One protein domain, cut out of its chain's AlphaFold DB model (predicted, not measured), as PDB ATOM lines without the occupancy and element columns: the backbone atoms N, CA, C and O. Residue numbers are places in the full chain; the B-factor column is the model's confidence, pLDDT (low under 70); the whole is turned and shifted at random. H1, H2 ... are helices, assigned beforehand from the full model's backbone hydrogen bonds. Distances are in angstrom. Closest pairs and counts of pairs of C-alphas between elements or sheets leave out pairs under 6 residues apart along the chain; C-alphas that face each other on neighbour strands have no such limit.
ATOM      1  N   PRO A   8      25.448 -39.713 -20.408       76.00
ATOM      2  CA  PRO A   8      25.127 -38.539 -21.229       76.00
ATOM      3  C   PRO A   8      23.620 -38.266 -21.354       76.00
ATOM      4  O   PRO A   8      23.197 -37.113 -21.366       76.00
ATOM      5  N   GLU A   9      22.801 -39.320 -21.398       79.75
ATOM      6  CA  GLU A   9      21.340 -39.208 -21.496       79.75
ATOM      7  C   GLU A   9      20.761 -38.605 -20.210       79.75
ATOM      8  O   GLU A   9      19.942 -37.693 -20.263       79.75
ATOM      9  N   ARG A  10      21.263 -39.036 -19.047       75.94
ATOM     10  CA  ARG A  10      20.824 -38.531 -17.734       75.94
ATOM     11  C   ARG A  10      21.273 -37.094 -17.482       75.94
ATOM     12  O   ARG A  10      20.504 -36.304 -16.953       75.94
ATOM     13  N   LEU A  11      22.486 -36.736 -17.904       76.75
ATOM     14  CA  LEU A  11      22.951 -35.344 -17.899       76.75
ATOM     15  C   LEU A  11      22.044 -34.451 -18.750       76.75
ATOM     16  O   LEU A  11      21.654 -33.376 -18.309       76.75
ATOM     17  N   THR A  12      21.662 -34.921 -19.939       81.56
ATOM     18  CA  THR A  12      20.763 -34.177 -20.829       81.56
ATOM     19  C   THR A  12      19.372 -33.998 -20.214       81.56
ATOM     20  O   THR A  12      18.771 -32.939 -20.375       81.56
ATOM     21  N   GLU A  13      18.863 -34.994 -19.484       83.88
ATOM     22  CA  GLU A  13      17.590 -34.894 -18.753       83.88
ATOM     23  C   GLU A  13      17.651 -33.879 -17.614       83.88
ATOM     24  O   GLU A  13      16.768 -33.031 -17.513       83.88
ATOM     25  N   ILE A  14      18.723 -33.901 -16.817       82.62
ATOM     26  CA  ILE A  14      18.919 -32.932 -15.733       82.62
ATOM     27  C   ILE A  14      19.018 -31.510 -16.285       82.62
ATOM     28  O   ILE A  14      18.397 -30.612 -15.735       82.62
ATOM     29  N   ILE A  15      19.742 -31.297 -17.388       83.25
ATOM     30  CA  ILE A  15      19.883 -29.970 -18.009       83.25
ATOM     31  C   ILE A  15      18.550 -29.455 -18.575       83.25
ATOM     32  O   ILE A  15      18.296 -28.252 -18.550       83.25
ATOM     33  N   LYS A  16      17.700 -30.342 -19.106       84.56
ATOM     34  CA  LYS A  16      16.410 -29.964 -19.708       84.56
ATOM     35  C   LYS A  16      15.316 -29.676 -18.683       84.56
ATOM     36  O   LYS A  16      14.384 -28.937 -18.995       84.56
ATOM     37  N   ASP A  17      15.405 -30.258 -17.493       85.75
ATOM     38  CA  ASP A  17      14.447 -30.015 -16.422       85.75
ATOM     39  C   ASP A  17      14.695 -28.644 -15.775       85.75
ATOM     40  O   ASP A  17      15.733 -28.389 -15.158       85.75
ATOM     41  N   ARG A  18      13.703 -27.753 -15.894       82.31
ATOM     42  CA  ARG A  18      13.767 -26.392 -15.344       82.31
ATOM     43  C   ARG A  18      13.972 -26.373 -13.831       82.31
ATOM     44  O   ARG A  18      14.590 -25.435 -13.333       82.31
ATOM     45  N   ASN A  19      13.531 -27.409 -13.121       81.50
ATOM     46  CA  ASN A  19      13.709 -27.515 -11.674       81.50
ATOM     47  C   ASN A  19      15.184 -27.697 -11.276       81.50
ATOM     48  O   ASN A  19      15.571 -27.344 -10.165       81.50
ATOM     49  N   ASN A  20      16.032 -28.180 -12.191       84.56
ATOM     50  CA  ASN A  20      17.452 -28.427 -11.935       84.56
ATOM     51  C   ASN A  20      18.366 -27.270 -12.359       84.56
ATOM     52  O   ASN A  20      19.551 -27.281 -12.021       84.56
ATOM     53  N   ILE A  21      17.836 -26.253 -13.053       86.06
ATOM     54  CA  ILE A  21      18.610 -25.080 -13.498       86.06
ATOM     55  C   ILE A  21      19.306 -24.415 -12.311       86.06
ATOM     56  O   ILE A  21      20.486 -24.085 -12.397       86.06
ATOM     57  N   PHE A  22      18.604 -24.278 -11.183       88.44
ATOM     58  CA  PHE A  22      19.173 -23.714  -9.962       88.44
ATOM     59  C   PHE A  22      20.404 -24.493  -9.480       88.44
ATOM     60  O   PHE A  22      21.441 -23.890  -9.224       88.44
ATOM     61  N   ILE A  23      20.322 -25.827  -9.409       87.19
ATOM     62  CA  ILE A  23      21.418 -26.686  -8.932       87.19
ATOM     63  C   ILE A  23      22.620 -26.596  -9.877       87.19
ATOM     64  O   ILE A  23      23.753 -26.488  -9.419       87.19
ATOM     65  N   ILE A  24      22.381 -26.587 -11.191       87.62
ATOM     66  CA  ILE A  24      23.444 -26.461 -12.197       87.62
ATOM     67  C   ILE A  24      24.143 -25.106 -12.076       87.62
ATOM     68  O   ILE A  24      25.371 -25.052 -12.027       87.62
ATOM     69  N   ILE A  25      23.374 -24.015 -12.003       89.81
ATOM     70  CA  ILE A  25      23.929 -22.668 -11.831       89.81
ATOM     71  C   ILE A  25      24.705 -22.602 -10.520       89.81
ATOM     72  O   ILE A  25      25.846 -22.157 -10.524       89.81
ATOM     73  N   TRP A  26      24.150 -23.101  -9.419       88.94
ATOM     74  CA  TRP A  26      24.820 -23.104  -8.123       88.94
ATOM     75  C   TRP A  26      26.122 -23.918  -8.135       88.94
ATOM     76  O   TRP A  26      27.115 -23.491  -7.552       88.94
ATOM     77  N   SER A  27      26.168 -25.043  -8.854       88.31
ATOM     78  CA  SER A  27      27.395 -25.820  -9.040       88.31
ATOM     79  C   SER A  27      28.457 -25.097  -9.861       88.31
ATOM     80  O   SER A  27      29.635 -25.255  -9.565       88.31
ATOM     81  N   LEU A  28      28.082 -24.365 -10.912       88.81
ATOM     82  CA  LEU A  28      29.035 -23.842 -11.899       88.81
ATOM     83  C   LEU A  28      29.427 -22.382 -11.659       88.81
ATOM     84  O   LEU A  28      30.565 -21.995 -11.932       88.81
ATOM     85  N   LEU A  29      28.504 -21.578 -11.136       90.69
ATOM     86  CA  LEU A  29      28.682 -20.145 -10.929       90.69
ATOM     87  C   LEU A  29      29.921 -19.818 -10.084       90.69
ATOM     88  O   LEU A  29      30.684 -18.949 -10.506       90.69
ATOM     89  N   PRO A  30      30.212 -20.506  -8.962       90.62
ATOM     90  CA  PRO A  30      31.372 -20.148  -8.160       90.62
ATOM     91  C   PRO A  30      32.689 -20.321  -8.921       90.62
ATOM     92  O   PRO A  30      33.564 -19.470  -8.805       90.62
ATOM     93  N   PHE A  31      32.804 -21.349  -9.771       89.88
ATOM     94  CA  PHE A  31      33.979 -21.558 -10.623       89.88
ATOM     95  C   PHE A  31      34.123 -20.471 -11.690       89.88
ATOM     96  O   PHE A  31      35.235 -20.010 -11.944       89.88
ATOM     97  N   PHE A  32      33.006 -20.022 -12.270       91.62
ATOM     98  CA  PHE A  32      32.995 -18.901 -13.212       91.62
ATOM     99  C   PHE A  32      33.425 -17.580 -12.552       91.62
ATOM    100  O   PHE A  32      34.054 -16.746 -13.197       91.62
ATOM    101  N   LEU A  33      33.136 -17.400 -11.260       91.69
ATOM    102  CA  LEU A  33      33.481 -16.193 -10.508       91.69
ATOM    103  C   LEU A  33      34.937 -16.161 -10.002       91.69
ATOM    104  O   LEU A  33      35.427 -15.086  -9.653       91.69
ATOM    105  N   ILE A  34      35.662 -17.290  -9.988       90.94
ATOM    106  CA  ILE A  34      37.051 -17.369  -9.479       90.94
ATOM    107  C   ILE A  34      37.997 -16.319 -10.098       90.94
ATOM    108  O   ILE A  34      38.752 -15.705  -9.335       90.94
ATOM    109  N   PRO A  35      38.002 -16.079 -11.426       92.50
ATOM    110  CA  PRO A  35      38.878 -15.076 -12.036       92.50
ATOM    111  C   PRO A  35      38.606 -13.646 -11.553       92.50
ATOM    112  O   PRO A  35      39.525 -12.832 -11.521       92.50
ATOM    113  N   PHE A  36      37.372 -13.351 -11.134       92.56
ATOM    114  CA  PHE A  36      36.929 -12.014 -10.724       92.56
ATOM    115  C   PHE A  36      37.039 -11.776  -9.212       92.56
ATOM    116  O   PHE A  36      37.049 -10.627  -8.778       92.56
ATOM    117  N   ALA A  37      37.167 -12.841  -8.412       90.12
ATOM    118  CA  ALA A  37      37.145 -12.788  -6.948       90.12
ATOM    119  C   ALA A  37      38.111 -11.749  -6.359       90.12
ATOM    120  O   ALA A  37      37.730 -10.927  -5.531       90.12
ATOM    121  N   THR A  38      39.360 -11.744  -6.834       85.94
ATOM    122  CA  THR A  38      40.397 -10.842  -6.318       85.94
ATOM    123  C   THR A  38      40.102  -9.376  -6.639       85.94
ATOM    124  O   THR A  38      40.399  -8.517  -5.817       85.94
ATOM    125  N   GLY A  39      39.466  -9.088  -7.780       87.62
ATOM    126  CA  GLY A  39      39.106  -7.722  -8.172       87.62
ATOM    127  C   GLY A  39      38.053  -7.081  -7.265       87.62
ATOM    128  O   GLY A  39      38.015  -5.863  -7.146       87.62
ATOM    129  N   VAL A  40      37.241  -7.893  -6.584       88.00
ATOM    130  CA  VAL A  40      36.230  -7.439  -5.614       88.00
ATOM    131  C   VAL A  40      36.660  -7.668  -4.159       88.00
ATOM    132  O   VAL A  40      35.833  -7.619  -3.255       88.00
ATOM    133  N   GLY A  41      37.943  -7.959  -3.912       84.62
ATOM    134  CA  GLY A  41      38.468  -8.172  -2.559       84.62
ATOM    135  C   GLY A  41      38.055  -9.498  -1.908       84.62
ATOM    136  O   GLY A  41      38.208  -9.661  -0.699       84.62
ATOM    137  N   LEU A  42      37.564 -10.471  -2.682       86.75
ATOM    138  CA  LEU A  42      37.215 -11.804  -2.190       86.75
ATOM    139  C   LEU A  42      38.370 -12.789  -2.383       86.75
ATOM    140  O   LEU A  42      38.988 -12.885  -3.448       86.75
ATOM    141  N   SER A  43      38.632 -13.599  -1.358       87.50
ATOM    142  CA  SER A  43      39.543 -14.728  -1.499       87.50
ATOM    143  C   SER A  43      38.933 -15.806  -2.391       87.50
ATOM    144  O   SER A  43      37.768 -16.180  -2.256       87.50
ATOM    145  N   LYS A  44      39.747 -16.354  -3.298       88.44
ATOM    146  CA  LYS A  44      39.305 -17.385  -4.252       88.44
ATOM    147  C   LYS A  44      38.746 -18.623  -3.546       88.44
ATOM    148  O   LYS A  44      37.812 -19.238  -4.051       88.44
ATOM    149  N   ILE A  45      39.274 -18.948  -2.362       87.38
ATOM    150  CA  ILE A  45      38.802 -20.086  -1.569       87.38
ATOM    151  C   ILE A  45      37.353 -19.937  -1.118       87.38
ATOM    152  O   ILE A  45      36.658 -20.941  -1.077       87.38
ATOM    153  N   ARG A  46      36.848 -18.720  -0.875       85.00
ATOM    154  CA  ARG A  46      35.440 -18.518  -0.487       85.00
ATOM    155  C   ARG A  46      34.456 -18.960  -1.570       85.00
ATOM    156  O   ARG A  46      33.338 -19.330  -1.239       85.00
ATOM    157  N   LEU A  47      34.866 -18.951  -2.840       86.62
ATOM    158  CA  LEU A  47      34.011 -19.379  -3.948       86.62
ATOM    159  C   LEU A  47      34.003 -20.900  -4.130       86.62
ATOM    160  O   LEU A  47      32.970 -21.473  -4.454       86.62
ATOM    161  N   TYR A  48      35.122 -21.595  -3.913       80.12
ATOM    162  CA  TYR A  48      35.148 -23.053  -4.091       80.12
ATOM    163  C   TYR A  48      34.991 -23.852  -2.786       80.12
ATOM    164  O   TYR A  48      34.711 -25.050  -2.846       80.12
ATOM    165  N   ALA A  49      35.147 -23.236  -1.611       73.62
ATOM    166  CA  ALA A  49      35.033 -23.923  -0.326       73.62
ATOM    167  C   ALA A  49      33.575 -24.203   0.065       73.62
ATOM    168  O   ALA A  49      32.723 -23.324  -0.021       73.62
ATOM    169  N   MET A  50      33.333 -25.427   0.554       64.69
ATOM    170  CA  MET A  50      32.129 -25.956   1.229       64.69
ATOM    171  C   MET A  50      30.773 -25.822   0.502       64.69
ATOM    172  O   MET A  50      30.102 -26.835   0.316       64.69
ATOM    173  N   MET A  51      30.370 -24.641   0.034       69.94
ATOM    174  CA  MET A  51      29.053 -24.404  -0.579       69.94
ATOM    175  C   MET A  51      28.900 -25.065  -1.952       69.94
ATOM    176  O   MET A  51      27.820 -25.549  -2.277       69.94
ATOM    177  N   SER A  52      29.980 -25.156  -2.730       79.56
ATOM    178  CA  SER A  52      29.970 -25.765  -4.068       79.56
ATOM    179  C   SER A  52      29.868 -27.296  -4.029       79.56
ATOM    180  O   SER A  52      29.400 -27.914  -4.985       79.56
ATOM    181  N   PHE A  53      30.248 -27.931  -2.912       83.94
ATOM    182  CA  PHE A  53      30.208 -29.392  -2.780       83.94
ATOM    183  C   PHE A  53      28.791 -29.947  -2.659       83.94
ATOM    184  O   PHE A  53      28.551 -31.060  -3.122       83.94
ATOM    185  N   ILE A  54      27.847 -29.192  -2.092       87.00
ATOM    186  CA  ILE A  54      26.452 -29.630  -1.945       87.00
ATOM    187  C   ILE A  54      25.799 -29.880  -3.317       87.00
ATOM    188  O   ILE A  54      25.411 -31.023  -3.579       87.00
ATOM    189  N   PRO A  55      25.711 -28.894  -4.233       88.44
ATOM    190  CA  PRO A  55      25.058 -29.114  -5.520       88.44
ATOM    191  C   PRO A  55      25.848 -30.101  -6.397       88.44
ATOM    192  O   PRO A  55      25.245 -30.926  -7.083       88.44
ATOM    193  N   LEU A  56      27.186 -30.129  -6.300       86.31
ATOM    194  CA  LEU A  56      28.003 -31.143  -6.982       86.31
ATOM    195  C   LEU A  56      27.719 -32.566  -6.479       86.31
ATOM    196  O   LEU A  56      27.639 -33.492  -7.286       86.31
ATOM    197  N   SER A  57      27.517 -32.750  -5.172       85.81
ATOM    198  CA  SER A  57      27.171 -34.055  -4.591       85.81
ATOM    199  C   SER A  57      25.775 -34.505  -5.021       85.81
ATOM    200  O   SER A  57      25.574 -35.682  -5.311       85.81
ATOM    201  N   LEU A  58      24.822 -33.577  -5.142       85.44
ATOM    202  CA  LEU A  58      23.490 -33.874  -5.674       85.44
ATOM    203  C   LEU A  58      23.557 -34.314  -7.142       85.44
ATOM    204  O   LEU A  58      23.007 -35.359  -7.489       85.44
ATOM    205  N   ILE A  59      24.291 -33.587  -7.993       83.81
ATOM    206  CA  ILE A  59      24.513 -33.980  -9.395       83.81
ATOM    207  C   ILE A  59      25.193 -35.354  -9.463       83.81
ATOM    208  O   ILE A  59      24.791 -36.209 -10.256       83.81
ATOM    209  N   PHE A  60      26.180 -35.606  -8.603       83.50
ATOM    210  CA  PHE A  60      26.840 -36.905  -8.506       83.50
ATOM    211  C   PHE A  60      25.854 -38.029  -8.150       83.50
ATOM    212  O   PHE A  60      25.822 -39.051  -8.839       83.50
ATOM    213  N   CYS A  61      25.008 -37.843  -7.135       81.88
ATOM    214  CA  CYS A  61      23.985 -38.812  -6.737       81.88
ATOM    215  C   CYS A  61      22.937 -39.053  -7.832       81.88
ATOM    216  O   CYS A  61      22.511 -40.187  -8.047       81.88
ATOM    217  N   LEU A  62      22.533 -38.017  -8.565       77.88
ATOM    218  CA  LEU A  62      21.525 -38.147  -9.615       77.88
ATOM    219  C   LEU A  62      22.088 -38.825 -10.867       77.88
ATOM    220  O   LEU A  62      21.437 -39.700 -11.440       77.88
ATOM    221  N   VAL A  63      23.310 -38.481 -11.278       76.69
ATOM    222  CA  VAL A  63      23.897 -38.921 -12.556       76.69
ATOM    223  C   VAL A  63      24.796 -40.136 -12.391       76.69
ATOM    224  O   VAL A  63      24.627 -41.135 -13.098       76.69
ATOM    225  N   VAL A  64      25.765 -40.039 -11.482       73.56
ATOM    226  CA  VAL A  64      26.908 -40.952 -11.390       73.56
ATOM    227  C   VAL A  64      26.582 -42.139 -10.496       73.56
ATOM    228  O   VAL A  64      26.873 -43.268 -10.887       73.56
ATOM    229  N   PHE A  65      25.923 -41.924  -9.352       74.62
ATOM    230  CA  PHE A  65      25.646 -42.982  -8.373       74.62
ATOM    231  C   PHE A  65      24.912 -44.201  -8.966       74.62
ATOM    232  O   PHE A  65      25.386 -45.318  -8.790       74.62
ATOM    233  N   PRO A  66      23.859 -44.067  -9.789       72.12
ATOM    234  CA  PRO A  66      23.197 -45.237 -10.379       72.12
ATOM    235  C   PRO A  66      24.042 -45.948 -11.451       72.12
ATOM    236  O   PRO A  66      23.805 -47.114 -11.762       72.12
ATOM    237  N   ALA A  67      25.078 -45.289 -11.985       67.75
ATOM    238  CA  ALA A  67      26.073 -45.919 -12.851       67.75
ATOM    239  C   ALA A  67      27.134 -46.728 -12.068       67.75
ATOM    240  O   ALA A  67      27.903 -47.463 -12.697       67.75
ATOM    241  N   PHE A  68      27.147 -46.677 -10.724       68.44
ATOM    242  CA  PHE A  68      28.042 -47.471  -9.858       68.44
ATOM    243  C   PHE A  68      27.875 -48.979 -10.029       68.44
ATOM    244  O   PHE A  68      28.780 -49.739  -9.691       68.44
ATOM    245  N   GLN A  69      26.745 -49.433 -10.576       68.12
ATOM    246  CA  GLN A  69      26.528 -50.852 -10.863       68.12
ATOM    247  C   GLN A  69      27.538 -51.407 -11.883       68.12
ATOM    248  O   GLN A  69      27.717 -52.619 -11.998       68.12
ATOM    249  N   LYS A  70      28.244 -50.538 -12.619       76.81
ATOM    250  CA  LYS A  70      29.262 -50.943 -13.588       76.81
ATOM    251  C   LYS A  70      30.615 -51.164 -12.910       76.81
ATOM    252  O   LYS A  70      31.115 -50.305 -12.188       76.81
ATOM    253  N   LYS A  71      31.274 -52.286 -13.237       82.25
ATOM    254  CA  LYS A  71      32.627 -52.633 -12.747       82.25
ATOM    255  C   LYS A  71      33.638 -51.490 -12.937       82.25
ATOM    256  O   LYS A  71      34.392 -51.208 -12.014       82.25
ATOM    257  N   ILE A  72      33.594 -50.803 -14.085       81.00
ATOM    258  CA  ILE A  72      34.482 -49.670 -14.399       81.00
ATOM    259  C   ILE A  72      34.300 -48.488 -13.431       81.00
ATOM    260  O   ILE A  72      35.284 -47.913 -12.983       81.00
ATOM    261  N   ALA A  73      33.060 -48.162 -13.049       76.38
ATOM    262  CA  ALA A  73      32.778 -47.057 -12.137       76.38
ATOM    263  C   ALA A  73      33.357 -47.348 -10.746       76.38
ATOM    264  O   ALA A  73      34.051 -46.507 -10.186       76.38
ATOM    265  N   ARG A  74      33.170 -48.577 -10.238       79.94
ATOM    266  CA  ARG A  74      33.769 -49.020  -8.965       79.94
ATOM    267  C   ARG A  74      35.295 -48.942  -8.975       79.94
ATOM    268  O   ARG A  74      35.873 -48.493  -7.995       79.94
ATOM    269  N   MET A  75      35.937 -49.343 -10.077       83.81
ATOM    270  CA  MET A  75      37.394 -49.235 -10.219       83.81
ATOM    271  C   MET A  75      37.866 -47.779 -10.186       83.81
ATOM    272  O   MET A  75      38.831 -47.482  -9.490       83.81
ATOM    273  N   LEU A  76      37.176 -46.870 -10.883       81.25
ATOM    274  CA  LEU A  76      37.509 -45.443 -10.876       81.25
ATOM    275  C   LEU A  76      37.352 -44.823  -9.485       81.25
ATOM    276  O   LEU A  76      38.211 -44.063  -9.061       81.25
ATOM    277  N   ILE A  77      36.299 -45.173  -8.749       79.75
ATOM    278  CA  ILE A  77      36.096 -44.685  -7.378       79.75
ATOM    279  C   ILE A  77      37.175 -45.219  -6.446       79.75
ATOM    280  O   ILE A  77      37.759 -44.453  -5.691       79.75
ATOM    281  N   PHE A  78      37.467 -46.519  -6.514       84.38
ATOM    282  CA  PHE A  78      38.535 -47.121  -5.723       84.38
ATOM    283  C   PHE A  78      39.883 -46.450  -6.015       84.38
ATOM    284  O   PHE A  78      40.623 -46.122  -5.094       84.38
ATOM    285  N   PHE A  79      40.154 -46.158  -7.288       87.00
ATOM    286  CA  PHE A  79      41.329 -45.404  -7.706       87.00
ATOM    287  C   PHE A  79      41.343 -43.977  -7.141       87.00
ATOM    288  O   PHE A  79      42.359 -43.554  -6.600       87.00
ATOM    289  N   VAL A  80      40.218 -43.253  -7.179       85.38
ATOM    290  CA  VAL A  80      40.087 -41.922  -6.560       85.38
ATOM    291  C   VAL A  80      40.318 -41.989  -5.049       85.38
ATOM    292  O   VAL A  80      41.044 -41.154  -4.518       85.38
ATOM    293  N   ILE A  81      39.761 -42.981  -4.351       86.50
ATOM    294  CA  ILE A  81      39.972 -43.171  -2.909       86.50
ATOM    295  C   ILE A  81      41.456 -43.405  -2.620       86.50
ATOM    296  O   ILE A  81      42.008 -42.732  -1.757       86.50
ATOM    297  N   ILE A  82      42.121 -44.292  -3.369       91.19
ATOM    298  CA  ILE A  82      43.561 -44.552  -3.221       91.19
ATOM    299  C   ILE A  82      44.384 -43.286  -3.470       91.19
ATOM    300  O   ILE A  82      45.278 -42.979  -2.685       91.19
ATOM    301  N   LEU A  83      44.072 -42.534  -4.528       87.88
ATOM    302  CA  LEU A  83      44.767 -41.286  -4.841       87.88
ATOM    303  C   LEU A  83      44.631 -40.249  -3.721       87.88
ATOM    304  O   LEU A  83      45.588 -39.541  -3.434       87.88
ATOM    305  N   ASN A  84      43.464 -40.173  -3.077       87.62
ATOM    306  CA  ASN A  84      43.212 -39.236  -1.978       87.62
ATOM    307  C   ASN A  84      43.671 -39.765  -0.610       87.62
ATOM    308  O   ASN A  84      43.776 -38.994   0.350       87.62
ATOM    309  N   PHE A  85      43.948 -41.066  -0.497       90.06
ATOM    310  CA  PHE A  85      44.368 -41.691   0.752       90.06
ATOM    311  C   PHE A  85      45.709 -41.132   1.226       90.06
ATOM    312  O   PHE A  85      45.840 -40.767   2.392       90.06
ATOM    313  N   SER A  86      46.677 -40.983   0.316       85.06
ATOM    314  CA  SER A  86      47.995 -40.425   0.641       85.06
ATOM    315  C   SER A  86      47.882 -39.005   1.201       85.06
ATOM    316  O   SER A  86      48.430 -38.726   2.264       85.06
ATOM    317  N   THR A  87      47.095 -38.137   0.557       85.75
ATOM    318  CA  THR A  87      46.845 -36.766   1.020       85.75
ATOM    319  C   THR A  87      46.172 -36.742   2.390       85.75
ATOM    320  O   THR A  87      46.597 -35.991   3.265       85.75
ATOM    321  N   SER A  88      45.166 -37.592   2.606       87.38
ATOM    322  CA  SER A  88      44.434 -37.666   3.877       87.38
ATOM    323  C   SER A  88      45.342 -38.105   5.029       87.38
ATOM    324  O   SER A  88      45.339 -37.489   6.094       87.38
ATOM    325  N   VAL A  89      46.176 -39.123   4.801       89.88
ATOM    326  CA  VAL A  89      47.164 -39.597   5.780       89.88
ATOM    327  C   VAL A  89      48.234 -38.532   6.037       89.88
ATOM    328  O   VAL A  89      48.575 -38.278   7.190       89.88
ATOM    329  N   SER A  90      48.737 -37.854   5.001       85.31
ATOM    330  CA  SER A  90      49.706 -36.762   5.167       85.31
ATOM    331  C   SER A  90      49.148 -35.588   5.973       85.31
ATOM    332  O   SER A  90      49.884 -35.008   6.768       85.31
ATOM    333  N   LEU A  91      47.875 -35.225   5.788       84.75
ATOM    334  CA  LEU A  91      47.217 -34.187   6.588       84.75
ATOM    335  C   LEU A  91      47.043 -34.624   8.043       84.75
ATOM    336  O   LEU A  91      47.338 -33.846   8.945       84.75
ATOM    337  N   LEU A  92      46.635 -35.875   8.278       86.12
ATOM    338  CA  LEU A  92      46.523 -36.426   9.627       86.12
ATOM    339  C   LEU A  92      47.868 -36.371  10.367       86.12
ATOM    340  O   LEU A  92      47.920 -35.863  11.481       86.12
ATOM    341  N   ILE A  93      48.956 -36.815   9.727       87.31
ATOM    342  CA  ILE A  93      50.309 -36.793  10.310       87.31
ATOM    343  C   ILE A  93      50.784 -35.360  10.587       87.31
ATOM    344  O   ILE A  93      51.430 -35.103  11.602       87.31
ATOM    345  N   GLN A  94      50.513 -34.419   9.679       78.88
ATOM    346  CA  GLN A  94      50.860 -33.012   9.899       78.88
ATOM    347  C   GLN A  94      50.108 -32.449  11.104       78.88
ATOM    348  O   GLN A  94      50.731 -31.843  11.971       78.88
ATOM    349  N   ASN A  95      48.807 -32.717  11.203       74.88
ATOM    350  CA  ASN A  95      47.991 -32.255  12.319       74.88
ATOM    351  C   ASN A  95      48.473 -32.833  13.656       74.88
ATOM    352  O   ASN A  95      48.586 -32.079  14.616       74.88
ATOM    353  N   THR A  96      48.830 -34.121  13.724       75.88
ATOM    354  CA  THR A  96      49.378 -34.707  14.962       75.88
ATOM    355  C   THR A  96      50.725 -34.092  15.340       75.88
ATOM    356  O   THR A  96      50.930 -33.737  16.492       75.88
ATOM    357  N   LYS A  97      51.619 -33.857  14.371       72.75
ATOM    358  CA  LYS A  97      52.915 -33.208  14.636       72.75
ATOM    359  C   LYS A  97      52.780 -31.757  15.095       72.75
ATOM    360  O   LYS A  97      53.610 -31.297  15.874       72.75
ATOM    361  N   ILE A  98      51.793 -31.022  14.585       66.69
ATOM    362  CA  ILE A  98      51.510 -29.651  15.029       66.69
ATOM    363  C   ILE A  98      51.034 -29.671  16.485       66.69
ATOM    364  O   ILE A  98      51.518 -28.868  17.276       66.69
ATOM    365  N   ILE A  99      50.159 -30.616  16.845       65.19
ATOM    366  CA  ILE A  99      49.677 -30.803  18.223       65.19
ATOM    367  C   ILE A  99      50.836 -31.112  19.184       65.19
ATOM    368  O   ILE A  99      50.863 -30.572  20.285       65.19
ATOM    369  N   ASP A 100      51.812 -31.919  18.761       65.56
ATOM    370  CA  ASP A 100      52.952 -32.295  19.607       65.56
ATOM    371  C   ASP A 100      53.971 -31.156  19.822       65.56
ATOM    372  O   ASP A 100      54.712 -31.177  20.803       65.56
ATOM    373  N   ASN A 101      54.045 -30.172  18.912       59.56
ATOM    374  CA  ASN A 101      55.120 -29.164  18.885       59.56
ATOM    375  C   ASN A 101      54.667 -27.713  19.115       59.56
ATOM    376  O   ASN A 101      55.514 -26.828  19.223       59.56
ATOM    377  N   GLN A 102      53.364 -27.440  19.159       57.66
ATOM    378  CA  GLN A 102      52.821 -26.114  19.461       57.66
ATOM    379  C   GLN A 102      52.172 -26.149  20.847       57.66
ATOM    380  O   GLN A 102      51.496 -27.128  21.168       57.66
TER     381      GLN A 102
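Overview. This is residues 8 to 102 of the 226 residues of an uncharacterized protein of Candidatus Gottesmanbacteria bacterium RIFCSPHIGHO2_02_FULL_39_11 (UniProt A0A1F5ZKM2). The long helix H5 makes a corner with H4, and residues 78 to 102 stick out as an arm; the rest is a loose frame in which H4 meets kinked H2, short H3 packs on H2, and H1 makes a corner with H2. It is all helix: 95 residues with five named helices, H1 to H5 in order, loose, radius of gyration 18.0 A, spans 54 by 45 by 18 A.

Arrangement. H5, residues 71 to 101, is close but not clearly touching to H4, residues 53 to 69, the closest C-alphas being those of Arg 74 and Phe 68, 6.0 A. The hub H2, residues 18 to 40, touches H4 at a steep tilt of 50 degrees, opposite ways, C-alphas of Ser 27 and Pro 55 closest at 5.4 A. H2 touches H3, residues 44 to 48, C-alphas of Pro 30 and Leu 47 closest at 5.0 A. H1, residues 8 to 16, and H2 only just touch, only at the corner, with 3 C-alpha pairs within 8 A, closest Ile 14 and Asn 20, 6.1 A. O i to N i+4 pairs are within hydrogen-bond range throughout H1, 10 of 19 in H2, 0 of 1 in H3 with 2 of 2 O i to N i+3, 9 of 13 in H4, 25 of 27 in H5.

Along the chain. H5 is 45.4 A long, H2 31.0 A, H4 23.2 A. C-alpha 8 begins H1 at (25.127, -38.539, -21.229); C-alpha 101 ends H5 at (55.120, -29.164, 18.885).

Size, cuts and confidence. The printed part has no cut; its four links are tight. Confidence is under 70 at residues 50 to 51, 67 to 69 and 98 to 102.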